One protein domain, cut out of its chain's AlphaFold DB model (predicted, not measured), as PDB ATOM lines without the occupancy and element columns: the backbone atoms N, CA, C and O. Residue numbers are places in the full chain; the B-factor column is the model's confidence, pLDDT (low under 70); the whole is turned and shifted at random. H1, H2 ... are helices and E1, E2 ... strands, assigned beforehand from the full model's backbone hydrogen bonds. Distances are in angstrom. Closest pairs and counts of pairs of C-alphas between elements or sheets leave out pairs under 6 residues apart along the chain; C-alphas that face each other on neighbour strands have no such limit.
ATOM      1  N   LYS A 219     439.177 434.910 387.086       88.88
ATOM      2  CA  LYS A 219     438.369 435.946 386.432       88.88
ATOM      3  C   LYS A 219     439.247 437.012 385.795       88.88
ATOM      4  O   LYS A 219     440.029 437.660 386.489       88.88
ATOM      5  N   ILE A 220     439.018 437.277 384.513       91.25
ATOM      6  CA  ILE A 220     439.664 438.355 383.764       91.25
ATOM      7  C   ILE A 220     438.663 439.499 383.597       91.25
ATOM      8  O   ILE A 220     437.709 439.407 382.823       91.25
ATOM      9  N   ASN A 221     438.893 440.599 384.315       87.94
ATOM     10  CA  ASN A 221     438.099 441.818 384.162       87.94
ATOM     11  C   ASN A 221     438.576 442.603 382.939       87.94
ATOM     12  O   ASN A 221     439.775 442.839 382.785       87.94
ATOM     13  N   TYR A 222     437.643 443.058 382.106       92.44
ATOM     14  CA  TYR A 222     437.965 443.855 380.930       92.44
ATOM     15  C   TYR A 222     437.880 445.355 381.237       92.44
ATOM     16  O   TYR A 222     436.842 445.866 381.650       92.44
ATOM     17  N   ASP A 223     438.982 446.073 381.018       89.81
ATOM     18  CA  ASP A 223     439.113 447.512 381.289       89.81
ATOM     19  C   ASP A 223     438.996 448.388 380.027       89.81
ATOM     20  O   ASP A 223     439.237 449.595 380.079       89.81
ATOM     21  N   GLY A 224     438.636 447.794 378.885       93.25
ATOM     22  CA  GLY A 224     438.639 448.458 377.580       93.25
ATOM     23  C   GLY A 224     439.901 448.214 376.745       93.25
ATOM     24  O   GLY A 224     439.940 448.637 375.591       93.25
ATOM     25  N   ASN A 225     440.923 447.535 377.281       92.75
ATOM     26  CA  ASN A 225     442.140 447.182 376.550       92.75
ATOM     27  C   ASN A 225     442.158 445.690 376.178       92.75
ATOM     28  O   ASN A 225     442.458 444.834 377.009       92.75
ATOM     29  N   GLY A 226     441.852 445.376 374.916       93.19
ATOM     30  CA  GLY A 226     441.755 443.989 374.455       93.19
ATOM     31  C   GLY A 226     443.081 443.230 374.479       93.19
ATOM     32  O   GLY A 226     443.115 442.065 374.870       93.19
ATOM     33  N   LEU A 227     444.192 443.912 374.194       91.88
ATOM     34  CA  LEU A 227     445.529 443.318 374.236       91.88
ATOM     35  C   LEU A 227     445.888 442.784 375.633       91.88
ATOM     36  O   LEU A 227     446.540 441.747 375.747       91.88
ATOM     37  N   LYS A 228     445.435 443.449 376.708       93.12
ATOM     38  CA  LYS A 228     445.668 442.972 378.082       93.12
ATOM     39  C   LYS A 228     444.996 441.635 378.371       93.12
ATOM     40  O   LYS A 228     445.524 440.887 379.188       93.12
ATOM     41  N   VAL A 229     443.867 441.330 377.728       96.50
ATOM     42  CA  VAL A 229     443.185 440.038 377.900       96.50
ATOM     43  C   VAL A 229     444.076 438.922 377.360       96.50
ATOM     44  O   VAL A 229     444.385 437.991 378.096       96.50
ATOM     45  N   GLY A 230     444.576 439.070 376.128       95.31
ATOM     46  CA  GLY A 230     445.496 438.104 375.520       95.31
ATOM     47  C   GLY A 230     446.807 437.943 376.294       95.31
ATOM     48  O   GLY A 230     447.223 436.821 376.559       95.31
ATOM     49  N   ILE A 231     447.422 439.048 376.738       93.81
ATOM     50  CA  ILE A 231     448.644 438.992 377.565       93.81
ATOM     51  C   ILE A 231     448.384 438.260 378.885       93.81
ATOM     52  O   ILE A 231     449.194 437.434 379.289       93.81
ATOM     53  N   SER A 232     447.258 438.538 379.547       94.56
ATOM     54  CA  SER A 232     446.913 437.868 380.805       94.56
ATOM     55  C   SER A 232     446.764 436.359 380.601       94.56
ATOM     56  O   SER A 232     447.310 435.592 381.385       94.56
ATOM     57  N   LEU A 233     446.062 435.929 379.546       96.75
ATOM     58  CA  LEU A 233     445.887 434.507 379.215       96.75
ATOM     59  C   LEU A 233     447.224 433.817 378.921       96.75
ATOM     60  O   LEU A 233     447.475 432.724 379.422       96.75
ATOM     61  N   TYR A 234     448.107 434.482 378.175       95.38
ATOM     62  CA  TYR A 234     449.450 433.980 377.893       95.38
ATOM     63  C   TYR A 234     450.282 433.817 379.177       95.38
ATOM     64  O   TYR A 234     450.885 432.770 379.398       95.38
ATOM     65  N   SER A 235     450.276 434.816 380.065       94.19
ATOM     66  CA  SER A 235     450.945 434.726 381.372       94.19
ATOM     67  C   SER A 235     450.360 433.620 382.257       94.19
ATOM     68  O   SER A 235     451.107 432.903 382.919       94.19
ATOM     69  N   HIS A 236     449.039 433.430 382.235       94.50
ATOM     70  CA  HIS A 236     448.373 432.346 382.960       94.50
ATOM     71  C   HIS A 236     448.821 430.963 382.469       94.50
ATOM     72  O   HIS A 236     449.137 430.086 383.277       94.50
ATOM     73  N   TYR A 237     448.917 430.786 381.147       95.31
ATOM     74  CA  TYR A 237     449.407 429.558 380.517       95.31
ATOM     75  C   TYR A 237     450.824 429.192 380.973       95.31
ATOM     76  O   TYR A 237     451.093 428.040 381.317       95.31
ATOM     77  N   TYR A 238     451.712 430.186 381.043       94.88
ATOM     78  CA  TYR A 238     453.100 430.036 381.498       94.88
ATOM     79  C   TYR A 238     453.283 430.083 383.016       94.88
ATOM     80  O   TYR A 238     454.402 430.087 383.524       94.88
ATOM     81  N   LYS A 239     452.176 430.017 383.753       91.56
ATOM     82  CA  LYS A 239     452.143 429.921 385.209       91.56
ATOM     83  C   LYS A 239     452.721 431.124 385.954       91.56
ATOM     84  O   LYS A 239     453.192 430.982 387.082       91.56
ATOM     85  N   ASP A 240     452.614 432.307 385.363       88.31
ATOM     86  CA  ASP A 240     453.082 433.569 385.945       88.31
ATOM     87  C   ASP A 240     452.058 434.219 386.901       88.31
ATOM     88  O   ASP A 240     452.186 435.391 387.265       88.31
ATOM     89  N   ASP A 241     451.031 433.480 387.332       85.38
ATOM     90  CA  ASP A 241     450.037 433.945 388.298       85.38
ATOM     91  C   ASP A 241     449.781 432.957 389.449       85.38
ATOM     92  O   ASP A 241     450.505 431.983 389.657       85.38
ATOM     93  N   MET A 242     448.788 433.269 390.284       80.38
ATOM     94  CA  MET A 242     448.497 432.537 391.520       80.38
ATOM     95  C   MET A 242     447.597 431.310 391.320       80.38
ATOM     96  O   MET A 242     447.426 430.531 392.262       80.38
ATOM     97  N   LEU A 243     447.005 431.134 390.137       86.94
ATOM     98  CA  LEU A 243     446.062 430.061 389.821       86.94
ATOM     99  C   LEU A 243     446.371 429.380 388.478       86.94
ATOM    100  O   LEU A 243     445.444 429.091 387.730       86.94
ATOM    101  N   PRO A 244     447.633 429.063 388.169       89.25
ATOM    102  CA  PRO A 244     448.010 428.605 386.840       89.25
ATOM    103  C   PRO A 244     447.236 427.357 386.401       89.25
ATOM    104  O   PRO A 244     447.168 426.364 387.136       89.25
ATOM    105  N   GLY A 245     446.676 427.404 385.192       90.25
ATOM    106  CA  GLY A 245     445.907 426.312 384.594       90.25
ATOM    107  C   GLY A 245     444.446 426.212 385.047       90.25
ATOM    108  O   GLY A 245     443.748 425.283 384.642       90.25
ATOM    109  N   VAL A 246     443.978 427.127 385.896       92.75
ATOM    110  CA  VAL A 246     442.566 427.226 386.283       92.75
ATOM    111  C   VAL A 246     441.752 427.847 385.143       92.75
ATOM    112  O   VAL A 246     442.187 428.777 384.481       92.75
ATOM    113  N   ASP A 247     440.519 427.379 384.952       94.00
ATOM    114  CA  ASP A 247     439.621 427.835 383.889       94.00
ATOM    115  C   ASP A 247     439.451 429.361 383.976       94.00
ATOM    116  O   ASP A 247     439.051 429.902 385.016       94.00
ATOM    117  N   ALA A 248     439.716 430.054 382.873       95.00
ATOM    118  CA  ALA A 248     439.633 431.499 382.787       95.00
ATOM    119  C   ALA A 248     438.230 431.946 382.362       95.00
ATOM    120  O   ALA A 248     437.732 431.570 381.300       95.00
ATOM    121  N   GLU A 249     437.603 432.795 383.172       95.25
ATOM    122  CA  GLU A 249     436.346 433.474 382.863       95.25
ATOM    123  C   GLU A 249     436.649 434.911 382.417       95.25
ATOM    124  O   GLU A 249     436.948 435.777 383.243       95.25
ATOM    125  N   ILE A 250     436.562 435.177 381.113       96.94
ATOM    126  CA  ILE A 250     436.673 436.535 380.568       96.94
ATOM    127  C   ILE A 250     435.342 437.257 380.776       96.94
ATOM    128  O   ILE A 250     434.280 436.737 380.420       96.94
ATOM    129  N   ASP A 251     435.388 438.484 381.294       94.81
ATOM    130  CA  ASP A 251     434.214 439.351 381.383       94.81
ATOM    131  C   ASP A 251     433.522 439.490 380.013       94.81
ATOM    132  O   ASP A 251     434.140 439.841 379.006       94.81
ATOM    133  N   TRP A 252     432.208 439.247 379.977       95.81
ATOM    134  CA  TRP A 252     431.380 439.369 378.777       95.81
ATOM    135  C   TRP A 252     431.467 440.750 378.119       95.81
ATOM    136  O   TRP A 252     431.240 440.877 376.912       95.81
ATOM    137  N   SER A 253     431.822 441.794 378.875       95.81
ATOM    138  CA  SER A 253     432.059 443.135 378.333       95.81
ATOM    139  C   SER A 253     433.201 443.193 377.310       95.81
ATOM    140  O   SER A 253     433.197 444.070 376.443       95.81
ATOM    141  N   PHE A 254     434.121 442.221 377.329       97.25
ATOM    142  CA  PHE A 254     435.087 442.031 376.254       97.25
ATOM    143  C   PHE A 254     434.379 441.663 374.946       97.25
ATOM    144  O   PHE A 254     434.719 442.196 373.904       97.25
ATOM    145  N   PHE A 255     433.332 440.838 374.944       97.50
ATOM    146  CA  PHE A 255     432.709 440.366 373.699       97.50
ATOM    147  C   PHE A 255     431.490 441.182 373.239       97.50
ATOM    148  O   PHE A 255     431.212 441.267 372.041       97.50
ATOM    149  N   ASN A 256     430.761 441.809 374.161       94.69
ATOM    150  CA  ASN A 256     429.399 442.307 373.923       94.69
ATOM    151  C   ASN A 256     429.247 443.443 372.885       94.69
ATOM    152  O   ASN A 256     428.157 443.640 372.348       94.69
ATOM    153  N   ASN A 257     430.309 444.190 372.580       93.62
ATOM    154  CA  ASN A 257     430.259 445.326 371.652       93.62
ATOM    155  C   ASN A 257     430.658 444.948 370.216       93.62
ATOM    156  O   ASN A 257     430.690 445.800 369.325       93.62
ATOM    157  N   ARG A 258     430.938 443.665 369.961       96.00
ATOM    158  CA  ARG A 258     431.416 443.159 368.671       96.00
ATOM    159  C   ARG A 258     430.244 442.718 367.799       96.00
ATOM    160  O   ARG A 258     429.663 441.651 367.993       96.00
ATOM    161  N   ARG A 259     429.894 443.544 366.804       96.56
ATOM    162  CA  ARG A 259     428.746 443.289 365.909       96.56
ATOM    163  C   ARG A 259     428.839 441.930 365.205       96.56
ATOM    164  O   ARG A 259     427.840 441.227 365.145       96.56
ATOM    165  N   TRP A 260     430.024 441.541 364.737       97.31
ATOM    166  CA  TRP A 260     430.214 440.272 364.027       97.31
ATOM    167  C   TRP A 260     429.913 439.048 364.913       97.31
ATOM    168  O   TRP A 260     429.272 438.110 364.445       97.31
ATOM    169  N   LEU A 261     430.282 439.080 366.204       97.62
ATOM    170  CA  LEU A 261     429.934 438.032 367.174       97.62
ATOM    171  C   LEU A 261     428.437 438.004 367.462       97.62
ATOM    172  O   LEU A 261     427.856 436.925 367.575       97.62
ATOM    173  N   LYS A 262     427.803 439.177 367.568       97.62
ATOM    174  CA  LYS A 262     426.352 439.281 367.747       97.62
ATOM    175  C   LYS A 262     425.620 438.640 366.568       97.62
ATOM    176  O   LYS A 262     424.802 437.746 366.776       97.62
ATOM    177  N   ASP A 263     425.951 439.047 365.348       97.75
ATOM    178  CA  ASP A 263     425.319 438.546 364.125       97.75
ATOM    179  C   ASP A 263     425.557 437.036 363.956       97.75
ATOM    180  O   ASP A 263     424.625 436.277 363.669       97.75
ATOM    181  N   LEU A 264     426.785 436.574 364.223       97.62
ATOM    182  CA  LEU A 264     427.129 435.156 364.222       97.62
ATOM    183  C   LEU A 264     426.310 434.379 365.254       97.62
ATOM    184  O   LEU A 264     425.721 433.359 364.904       97.62
ATOM    185  N   GLY A 265     426.231 434.862 366.492       97.38
ATOM    186  CA  GLY A 265     425.476 434.219 367.565       97.38
ATOM    187  C   GLY A 265     424.001 434.052 367.211       97.38
ATOM    188  O   GLY A 265     423.457 432.956 367.333       97.38
ATOM    189  N   TYR A 266     423.352 435.100 366.700       98.19
ATOM    190  CA  TYR A 266     421.937 435.033 366.320       98.19
ATOM    191  C   TYR A 266     421.657 434.141 365.102       98.19
ATOM    192  O   TYR A 266     420.520 433.695 364.941       98.19
ATOM    193  N   SER A 267     422.671 433.818 364.291       97.81
ATOM    194  CA  SER A 267     422.555 432.817 363.219       97.81
ATOM    195  C   SER A 267     422.477 431.370 363.734       97.81
ATOM    196  O   SER A 267     422.049 430.475 363.006       97.81
ATOM    197  N   ILE A 268     422.871 431.129 364.988       97.62
ATOM    198  CA  ILE A 268     422.882 429.804 365.608       97.62
ATOM    199  C   ILE A 268     421.478 429.509 366.171       97.62
ATOM    200  O   ILE A 268     420.889 430.368 366.840       97.62
ATOM    201  N   PRO A 269     420.905 428.312 365.942       97.44
ATOM    202  CA  PRO A 269     419.691 427.878 366.634       97.44
ATOM    203  C   PRO A 269     419.892 427.836 368.156       97.44
ATOM    204  O   PRO A 269     420.988 427.547 368.625       97.44
ATOM    205  N   ILE A 270     418.844 428.080 368.949       95.88
ATOM    206  CA  ILE A 270     418.934 427.946 370.416       95.88
ATOM    207  C   ILE A 270     419.342 426.507 370.776       95.88
ATOM    208  O   ILE A 270     418.775 425.548 370.252       95.88
ATOM    209  N   GLY A 271     420.337 426.365 371.654       91.50
ATOM    210  CA  GLY A 271     420.972 425.094 372.012       91.50
ATOM    211  C   GLY A 271     422.031 424.613 371.012       91.50
ATOM    212  O   GLY A 271     422.665 423.585 371.242       91.50
ATOM    213  N   GLY A 272     422.223 425.331 369.905       93.38
ATOM    214  CA  GLY A 272     423.245 425.056 368.902       93.38
ATOM    215  C   GLY A 272     424.579 425.737 369.201       93.38
ATOM    216  O   GLY A 272     424.706 426.563 370.109       93.38
ATOM    217  N   PHE A 273     425.575 425.411 368.379       94.88
ATOM    218  CA  PHE A 273     426.896 426.027 368.420       94.88
ATOM    219  C   PHE A 273     427.489 426.181 367.024       94.88
ATOM    220  O   PHE A 273     427.039 425.547 366.067       94.88
ATOM    221  N   LYS A 274     428.527 427.008 366.922       95.56
ATOM    222  CA  LYS A 274     429.352 427.155 365.728       95.56
ATOM    223  C   LYS A 274     430.820 427.266 366.119       95.56
ATOM    224  O   LYS A 274     431.154 427.992 367.050       95.56
ATOM    225  N   GLN A 275     431.666 426.537 365.397       94.69
ATOM    226  CA  GLN A 275     433.117 426.660 365.495       94.69
ATOM    227  C   GLN A 275     433.581 427.847 364.649       94.69
ATOM    228  O   GLN A 275     433.131 428.010 363.510       94.69
ATOM    229  N   VAL A 276     434.448 428.671 365.220       95.38
ATOM    230  CA  VAL A 276     435.107 429.804 364.575       95.38
ATOM    231  C   VAL A 276     436.581 429.455 364.465       95.38
ATOM    232  O   VAL A 276     437.240 429.229 365.473       95.38
ATOM    233  N   ASP A 277     437.092 429.383 363.242       94.56
ATOM    234  CA  ASP A 277     438.509 429.115 363.013       94.56
ATOM    235  C   ASP A 277     439.381 430.366 363.232       94.56
ATOM    236  O   ASP A 277     438.908 431.509 363.228       94.56
ATOM    237  N   GLN A 278     440.686 430.136 363.397       92.81
ATOM    238  CA  GLN A 278     441.688 431.183 363.613       92.81
ATOM    239  C   GLN A 278     441.702 432.241 362.493       92.81
ATOM    240  O   GLN A 278     441.914 433.428 362.748       92.81
ATOM    241  N   TRP A 279     441.452 431.838 361.243       94.44
ATOM    242  CA  TRP A 279     441.406 432.752 360.098       94.44
ATOM    243  C   TRP A 279     440.212 433.707 360.184       94.44
ATOM    244  O   TRP A 279     440.339 434.920 360.016       94.44
ATOM    245  N   THR A 280     439.033 433.178 360.488       96.06
ATOM    246  CA  THR A 280     437.811 433.960 360.669       96.06
ATOM    247  C   THR A 280     437.967 434.918 361.843       96.06
ATOM    248  O   THR A 280     437.619 436.090 361.721       96.06
ATOM    249  N   SER A 281     438.539 434.454 362.952       95.12
ATOM    250  CA  SER A 281     438.814 435.290 364.121       95.12
ATOM    251  C   SER A 281     439.775 436.440 363.781       95.12
ATOM    252  O   SER A 281     439.406 437.606 363.908       95.12
ATOM    253  N   SER A 282     440.952 436.131 363.219       94.94
ATOM    254  CA  SER A 282     441.984 437.128 362.871       94.94
ATOM    255  C   SER A 282     441.535 438.157 361.834       94.94
ATOM    256  O   SER A 282     441.919 439.323 361.917       94.94
ATOM    257  N   THR A 283     440.701 437.762 360.870       96.88
ATOM    258  CA  THR A 283     440.182 438.680 359.845       96.88
ATOM    259  C   THR A 283     439.107 439.629 360.369       96.88
ATOM    260  O   THR A 283     438.952 440.721 359.819       96.88
ATOM    261  N   ASN A 284     438.365 439.240 361.409       96.94
ATOM    262  CA  ASN A 284     437.286 440.057 361.965       96.94
ATOM    263  C   ASN A 284     437.737 440.904 363.158       96.94
ATOM    264  O   ASN A 284     437.225 442.012 363.332       96.94
ATOM    265  N   ASP A 285     438.643 440.395 363.999       96.50
ATOM    266  CA  ASP A 285     438.928 440.996 365.299       96.50
ATOM    267  C   ASP A 285     440.267 440.532 365.883       96.50
ATOM    268  O   ASP A 285     440.397 439.417 366.391       96.50
ATOM    269  N   ILE A 286     441.270 441.410 365.833       94.94
ATOM    270  CA  ILE A 286     442.620 441.062 366.282       94.94
ATOM    271  C   ILE A 286     442.682 440.768 367.785       94.94
ATOM    272  O   ILE A 286     443.392 439.853 368.176       94.94
ATOM    273  N   ASP A 287     441.913 441.472 368.620       96.19
ATOM    274  CA  ASP A 287     441.934 441.241 370.068       96.19
ATOM    275  C   ASP A 287     441.322 439.877 370.415       96.19
ATOM    276  O   ASP A 287     441.845 439.166 371.268       96.19
ATOM    277  N   VAL A 288     440.219 439.491 369.755       96.56
ATOM    278  CA  VAL A 288     439.601 438.164 369.954       96.56
ATOM    279  C   VAL A 288     440.524 437.068 369.445       96.56
ATOM    280  O   VAL A 288     440.679 436.052 370.114       96.56
ATOM    281  N   TYR A 289     441.179 437.284 368.304       95.19
ATOM    282  CA  TYR A 289     442.178 436.354 367.794       95.19
ATOM    283  C   TYR A 289     443.378 436.215 368.732       95.19
ATOM    284  O   TYR A 289     443.809 435.102 368.994       95.19
ATOM    285  N   THR A 290     443.905 437.307 369.282       93.44
ATOM    286  CA  THR A 290     445.008 437.232 370.249       93.44
ATOM    287  C   THR A 290     444.578 436.577 371.563       93.44
ATOM    288  O   THR A 290     445.396 435.933 372.211       93.44
ATOM    289  N   ALA A 291     443.313 436.724 371.967       95.62
ATOM    290  CA  ALA A 291     442.800 436.111 373.188       95.62
ATOM    291  C   ALA A 291     442.473 434.618 373.038       95.62
ATOM    292  O   ALA A 291     442.732 433.870 373.967       95.62
ATOM    293  N   LEU A 292     441.884 434.192 371.918       94.56
ATOM    294  CA  LEU A 292     441.344 432.832 371.759       94.56
ATOM    295  C   LEU A 292     441.889 432.090 370.534       94.56
ATOM    296  O   LEU A 292     441.800 430.880 370.444       94.56
ATOM    297  N   GLY A 293     442.400 432.790 369.525       93.94
ATOM    298  CA  GLY A 293     442.658 432.176 368.227       93.94
ATOM    299  C   GLY A 293     441.347 431.703 367.593       93.94
ATOM    300  O   GLY A 293     440.566 432.525 367.105       93.94
ATOM    301  N   GLY A 294     441.121 430.389 367.574       93.06
ATOM    302  CA  GLY A 294     439.846 429.770 367.208       93.06
ATOM    303  C   GLY A 294     439.001 429.503 368.455       93.06
ATOM    304  O   GLY A 294     439.524 429.423 369.547       93.06
ATOM    305  N   PHE A 295     437.681 429.404 368.328       94.56
ATOM    306  CA  PHE A 295     436.826 429.158 369.494       94.56
ATOM    307  C   PHE A 295     435.454 428.625 369.093       94.56
ATOM    308  O   PHE A 295     435.028 428.696 367.938       94.56
ATOM    309  N   THR A 296     434.701 428.148 370.081       94.81
ATOM    310  CA  THR A 296     433.302 427.756 369.915       94.81
ATOM    311  C   THR A 296     432.361 428.828 370.454       94.81
ATOM    312  O   THR A 296     432.484 429.266 371.597       94.81
ATOM    313  N   LEU A 297     431.358 429.207 369.661       96.44
ATOM    314  CA  LEU A 297     430.248 430.052 370.096       96.44
ATOM    315  C   LEU A 297     428.978 429.212 370.238       96.44
ATOM    316  O   LEU A 297     428.502 428.629 369.265       96.44
ATOM    317  N   TYR A 298     428.405 429.183 371.435       95.00
ATOM    318  CA  TYR A 298     427.133 428.535 371.747       95.00
ATOM    319  C   TYR A 298     426.035 429.582 371.907       95.00
ATOM    320  O   TYR A 298     426.245 430.625 372.528       95.00
ATOM    321  N   ARG A 299     424.829 429.265 371.429       95.50
ATOM    322  CA  ARG A 299     423.616 430.015 371.773       95.50
ATOM    323  C   ARG A 299     422.846 429.251 372.838       95.50
ATOM    324  O   ARG A 299     422.205 428.246 372.545       95.50
ATOM    325  N   THR A 300     422.915 429.720 374.076       92.38
ATOM    326  CA  THR A 300     422.365 429.010 375.240       92.38
ATOM    327  C   THR A 300     420.897 429.349 375.491       92.38
ATOM    328  O   THR A 300     420.156 428.514 376.004       92.38
ATOM    329  N   SER A 301     420.446 430.538 375.085       93.81
ATOM    330  CA  SER A 301     419.038 430.949 375.146       93.81
ATOM    331  C   SER A 301     418.685 431.911 374.004       93.81
ATOM    332  O   SER A 301     419.460 432.096 373.065       93.81
ATOM    333  N   GLU A 302     417.502 432.527 374.058       95.69
ATOM    334  CA  GLU A 302     417.068 433.514 373.064       95.69
ATOM    335  C   GLU A 302     418.092 434.642 372.871       95.69
ATOM    336  O   GLU A 302     418.412 434.975 371.727       95.69
ATOM    337  N   HIS A 303     418.658 435.144 373.975       96.44
ATOM    338  CA  HIS A 303     419.571 436.290 373.994       96.44
ATOM    339  C   HIS A 303     420.919 436.013 374.665       96.44
ATOM    340  O   HIS A 303     421.745 436.922 374.719       96.44
ATOM    341  N   CYS A 304     421.153 434.799 375.174       95.75
ATOM    342  CA  CYS A 304     422.372 434.453 375.902       95.75
ATOM    343  C   CYS A 304     423.263 433.482 375.128       95.75
ATOM    344  O   CYS A 304     422.796 432.615 374.380       95.75
ATOM    345  N   PHE A 305     424.562 433.659 375.334       96.12
ATOM    346  CA  PHE A 305     425.626 433.035 374.576       96.12
ATOM    347  C   PHE A 305     426.754 432.603 375.509       96.12
ATOM    348  O   PHE A 305     426.936 433.164 376.591       96.12
ATOM    349  N   LEU A 306     427.501 431.599 375.067       96.19
ATOM    350  CA  LEU A 306     428.734 431.156 375.700       96.19
ATOM    351  C   LEU A 306     429.815 431.091 374.625       96.19
ATOM    352  O   LEU A 306     429.658 430.390 373.627       96.19
ATOM    353  N   ILE A 307     430.897 431.820 374.845       96.69
ATOM    354  CA  ILE A 307     432.156 431.643 374.129       96.69
ATOM    355  C   ILE A 307     432.989 430.663 374.940       96.69
ATOM    356  O   ILE A 307     433.043 430.769 376.165       96.69
ATOM    357  N   TYR A 308     433.576 429.691 374.259       94.50
ATOM    358  CA  TYR A 308     434.337 428.618 374.874       94.50
ATOM    359  C   TYR A 308     435.524 428.257 373.992       94.50
ATOM    360  O   TYR A 308     435.357 428.049 372.790       94.50
ATOM    361  N   ASP A 309     436.681 428.107 374.612       93.00
ATOM    362  CA  ASP A 309     437.918 427.680 373.986       93.00
ATOM    363  C   ASP A 309     438.739 426.793 374.942       93.00
ATOM    364  O   ASP A 309     438.549 426.826 376.164       93.00
ATOM    365  N   TRP A 310     439.616 425.964 374.381       91.62
ATOM    366  CA  TRP A 310     440.653 425.257 375.124       91.62
ATOM    367  C   TRP A 310     441.996 425.880 374.760       91.62
ATOM    368  O   TRP A 310     442.448 425.763 373.630       91.62
ATOM    369  N   TYR A 311     442.612 426.561 375.719       93.19
ATOM    370  CA  TYR A 311     443.824 427.333 375.493       93.19
ATOM    371  C   TYR A 311     445.041 426.404 375.504       93.19
ATOM    372  O   TYR A 311     445.688 426.210 376.536       93.19
ATOM    373  N   ASP A 312     445.302 425.784 374.355       90.19
ATOM    374  CA  ASP A 312     446.334 424.764 374.139       90.19
ATOM    375  C   ASP A 312     447.391 425.126 373.097       90.19
ATOM    376  O   ASP A 312     448.310 424.340 372.861       90.19
ATOM    377  N   PHE A 313     447.281 426.315 372.501       88.56
ATOM    378  CA  PHE A 313     448.166 426.772 371.435       88.56
ATOM    379  C   PHE A 313     448.211 425.803 370.242       88.56
ATOM    380  O   PHE A 313     449.271 425.327 369.844       88.56
ATOM    381  N   ASP A 314     447.056 425.560 369.616       81.81
ATOM    382  CA  ASP A 314     446.949 424.909 368.303       81.81
ATOM    383  C   ASP A 314     448.016 425.379 367.285       81.81
ATOM    384  O   ASP A 314     448.443 426.532 367.275       81.81
ATOM    385  N   HIS A 315     448.402 424.509 366.342       77.00
ATOM    386  CA  HIS A 315     449.366 424.833 365.276       77.00
ATOM    387  C   HIS A 315     449.113 426.231 364.654       77.00
ATOM    388  O   HIS A 315     447.977 426.518 364.253       77.00
ATOM    389  N   PRO A 316     450.155 427.074 364.464       84.44
ATOM    390  CA  PRO A 316     451.585 426.728 364.370       84.44
ATOM    391  C   PRO A 316     452.427 426.911 365.649       84.44
ATOM    392  O   PRO A 316     453.653 426.962 365.553       84.44
ATOM    393  N   TYR A 317     451.820 427.026 366.830       89.38
ATOM    394  CA  TYR A 317     452.518 427.328 368.090       89.38
ATOM    395  C   TYR A 317     453.207 426.099 368.726       89.38
ATOM    396  O   TYR A 317     452.948 425.703 369.858       89.38
ATOM    397  N   GLU A 318     454.114 425.459 367.977       92.25
ATOM    398  CA  GLU A 318     454.777 424.207 368.382       92.25
ATOM    399  C   GLU A 318     455.589 424.330 369.684       92.25
ATOM    400  O   GLU A 318     455.735 423.346 370.409       92.25
ATOM    401  N   THR A 319     456.124 425.519 369.983       94.56
ATOM    402  CA  THR A 319     456.936 425.748 371.191       94.56
ATOM    403  C   THR A 319     456.060 425.670 372.433       94.56
ATOM    404  O   THR A 319     456.325 424.877 373.334       94.56
ATOM    405  N   GLU A 320     454.963 426.420 372.427       95.56
ATOM    406  CA  GLU A 320     453.980 426.482 373.497       95.56
ATOM    407  C   GLU A 320     453.366 425.101 373.765       95.56
ATOM    408  O   GLU A 320     453.246 424.690 374.923       95.56
ATOM    409  N   MET A 321     453.048 424.340 372.710       92.56
ATOM    410  CA  MET A 321     452.551 422.964 372.833       92.56
ATOM    411  C   MET A 321     453.569 422.029 373.509       92.56
ATOM    412  O   MET A 321     453.204 421.167 374.313       92.56
ATOM    413  N   GLU A 322     454.856 422.147 373.178       93.75
ATOM    414  CA  GLU A 322     455.912 421.347 373.809       93.75
ATOM    415  C   GLU A 322     456.142 421.741 375.273       93.75
ATOM    416  O   GLU A 322     456.381 420.867 376.112       93.75
ATOM    417  N   ASP A 323     456.013 423.022 375.607       94.62
ATOM    418  CA  ASP A 323     456.111 423.511 376.983       94.62
ATOM    419  C   ASP A 323     454.978 422.938 377.856       94.62
ATOM    420  O   ASP A 323     455.227 422.473 378.976       94.62
ATOM    421  N   ALA A 324     453.746 422.839 377.339       91.12
ATOM    422  CA  ALA A 324     452.640 422.178 378.047       91.12
ATOM    423  C   ALA A 324     452.865 420.672 378.256       91.12
ATOM    424  O   ALA A 324     452.506 420.119 379.308       91.12
ATOM    425  N   LYS A 325     453.486 419.982 377.290       89.94
ATOM    426  CA  LYS A 325     453.841 418.557 377.426       89.94
ATOM    427  C   LYS A 325     454.896 418.333 378.503       89.94
ATOM    428  O   LYS A 325     454.773 417.376 379.268       89.94
ATOM    429  N   LYS A 326     455.896 419.214 378.592       91.62
ATOM    430  CA  LYS A 326     456.951 419.169 379.623       91.62
ATOM    431  C   LYS A 326     456.461 419.624 380.996       91.62
ATOM    432  O   LYS A 326     457.065 419.272 382.004       91.62
ATOM    433  N   GLY A 327     455.339 420.344 381.038       89.31
ATOM    434  CA  GLY A 327     454.769 420.907 382.257       89.31
ATOM    435  C   GLY A 327     455.340 422.277 382.623       89.31
ATOM    436  O   GLY A 327     455.056 422.752 383.725       89.31
ATOM    437  N   ASP A 328     456.093 422.903 381.718       91.69
ATOM    438  CA  ASP A 328     456.559 424.289 381.828       91.69
ATOM    439  C   ASP A 328     455.388 425.265 381.633       91.69
ATOM    440  O   ASP A 328     455.309 426.287 382.308       91.69
ATOM    441  N   ALA A 329     454.410 424.877 380.811       93.56
ATOM    442  CA  ALA A 329     453.124 425.546 380.676       93.56
ATOM    443  C   ALA A 329     451.958 424.633 381.080       93.56
ATOM    444  O   ALA A 329     452.131 423.437 381.360       93.56
ATOM    445  N   GLN A 330     450.757 425.199 381.160       91.69
ATOM    446  CA  GLN A 330     449.554 424.454 381.489       91.69
ATOM    447  C   GLN A 330     448.339 424.963 380.725       91.69
ATOM    448  O   GLN A 330     447.919 426.098 380.902       91.69
ATOM    449  N   GLU A 331     447.770 424.067 379.924       92.75
ATOM    450  CA  GLU A 331     446.522 424.260 379.187       92.75
ATOM    451  C   GLU A 331     445.322 424.392 380.140       92.75
ATOM    452  O   GLU A 331     445.303 423.782 381.218       92.75
ATOM    453  N   PHE A 332     444.317 425.167 379.731       93.44
ATOM    454  CA  PHE A 332     443.120 425.452 380.525       93.44
ATOM    455  C   PHE A 332     441.943 425.876 379.644       93.44
ATOM    456  O   PHE A 332     442.101 426.278 378.491       93.44
ATOM    457  N   THR A 333     440.731 425.805 380.194       93.19
ATOM    458  CA  THR A 333     439.535 426.282 379.499       93.19
ATOM    459  C   THR A 333     439.461 427.797 379.592       93.19
ATOM    460  O   THR A 333     439.543 428.352 380.685       93.19
ATOM    461  N   VAL A 334     439.173 428.461 378.478       94.81
ATOM    462  CA  VAL A 334     438.814 429.880 378.450       94.81
ATOM    463  C   VAL A 334     437.352 429.999 378.065       94.81
ATOM    464  O   VAL A 334     436.896 429.395 377.096       94.81
ATOM    465  N   TYR A 335     436.576 430.766 378.821       95.75
ATOM    466  CA  TYR A 335     435.167 430.957 378.514       95.75
ATOM    467  C   TYR A 335     434.657 432.343 378.885       95.75
ATOM    468  O   TYR A 335     435.238 433.074 379.684       95.75
ATOM    469  N   SER A 336     433.521 432.703 378.298       96.81
ATOM    470  CA  SER A 336     432.761 433.889 378.676       96.81
ATOM    471  C   SER A 336     431.287 433.665 378.403       96.81
ATOM    472  O   SER A 336     430.912 433.200 377.326       96.81
ATOM    473  N   SER A 337     430.443 433.990 379.376       94.75
ATOM    474  CA  SER A 337     428.996 433.836 379.257       94.75
ATOM    475  C   SER A 337     428.294 435.165 379.478       94.75
ATOM    476  O   SER A 337     428.630 435.914 380.394       94.75
ATOM    477  N   GLY A 338     427.296 435.457 378.653       95.00
ATOM    478  CA  GLY A 338     426.493 436.658 378.816       95.00
ATOM    479  C   GLY A 338     425.386 436.776 377.786       95.00
ATOM    480  O   GLY A 338     425.202 435.905 376.934       95.00
ATOM    481  N   CYS A 339     424.606 437.847 377.896       95.50
ATOM    482  CA  CYS A 339     423.440 438.070 377.052       95.50
ATOM    483  C   CYS A 339     423.539 439.422 376.345       95.50
ATOM    484  O   CYS A 339     424.034 440.398 376.917       95.50
ATOM    485  N   TYR A 340     423.071 439.490 375.101       93.62
ATOM    486  CA  TYR A 340     422.860 440.770 374.432       93.62
ATOM    487  C   TYR A 340     421.552 441.385 374.931       93.62
ATOM    488  O   TYR A 340     420.551 440.681 375.050       93.62
TER     489      TYR A 340
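What this domain is: This is residues 219 to 340 of the 341 residues of an uncharacterized protein of Actinomyces denticolens (UniProt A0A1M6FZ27). One twisted sheet of five strands forms a wall, with H1, H2 and H4 over one of its faces, H3 packed on H4 farther from the sheet, and no named helix over the other face. H5 sits beyond one end of the sheet, between E4 and E5 along the chain, and helps make the longest axis. The printed part has 122 residues with five named helices and five named strands, in the order H1 E1 H2 E2 H3 H4 E3 E4 H5 E5; the sheet's order is E1 E5 E4 E3 E2, mixed, and the class is mixed, helices and strands. The whole is compact, with a radius of gyration of the C-alphas of 14.2 A, yet elongated, with spans of 42 by 27 by 24 A.

Where its parts are: Begin at Lys 219; residues 219 to 220 make a short parallel pairing with residues 249 to 250. Find C-alpha 226 at (441.755, 443.989, 374.455); from there H1, residues 226 to 237, runs 17.4 A. Next come E1, residues 248 to 250, and H2, residues 259 to 267, 12.5 A long. After them look for E2, residues 273 to 276, H3, residues 278 to 284, and H4, residues 286 to 292. E3, residues 295 to 299, covers 13.4 A. E4, residues 304 to 311, starts with C-alpha 304 at (422.372, 434.453, 375.902) and runs 22.6 A. H5, residues 318 to 326, is 12.5 A long. E5, residues 332 to 339, runs 23.6 A to C-alpha 339 at (423.440, 438.070, 377.052).

How they stand to each other: Start with the sheet, whose edge strands are E1 and E2. E1 and E5 are parallel at 30 degrees, and you find N 248 and O 333 at 2.8 A. E5 and E4 are antiparallel at 167 degrees, with N 307 and O 336 at 2.8 A. E4 and E3, a hairpin, are antiparallel at 160 degrees, with N 298 and O 306 at 2.8 A. E3 and E2 are antiparallel at 154 degrees, with N 274 and O 297 at 2.8 A. H1, H2 and H4 on one face of this sheet make two layers, one of helices and one of strands. H2 is on the sheet at a height of 9.1 A, over E4 and E3, and runs slantwise to the strands, at 49 degrees to E3 on the local plane; its closest C-alphas to E3 are those of Gly 265 and Arg 299, 6.2 A apart. H4 has a height of 10.3 A, lies over E4 and stands up from the sheet at 54 degrees. H1 touches H4, the closest C-alphas being those of Gly 230 and Ala 291, 4.1 A apart, at a shallow tilt of 26 degrees, the same way. H3, not on the sheet, touches H4 in a helical hairpin at a shallow tilt of 33 degrees, only just short of steep, opposite ways; C-alphas 282 and 289 are their closest, 5.0 A apart. H5 is not on the sheet and touches no helix; it is only just apart from H1, at 8.4 A. In H2, H3, H4 and H5 every O i to N i+4 pair is within hydrogen-bond range; in H1, 7 of 8 are.

The domain as a whole: Look at Glu 302 and Lys 326 for the two C-alphas farthest apart, 42.9 A. The printed part has no cut from 219 to 340, and no link is long; the links H1 to E1, E1 to H2 and E4 to H5 are short, and the others are tight. The mean pLDDT of the printed part is 93.7, and no printed residue is under 70.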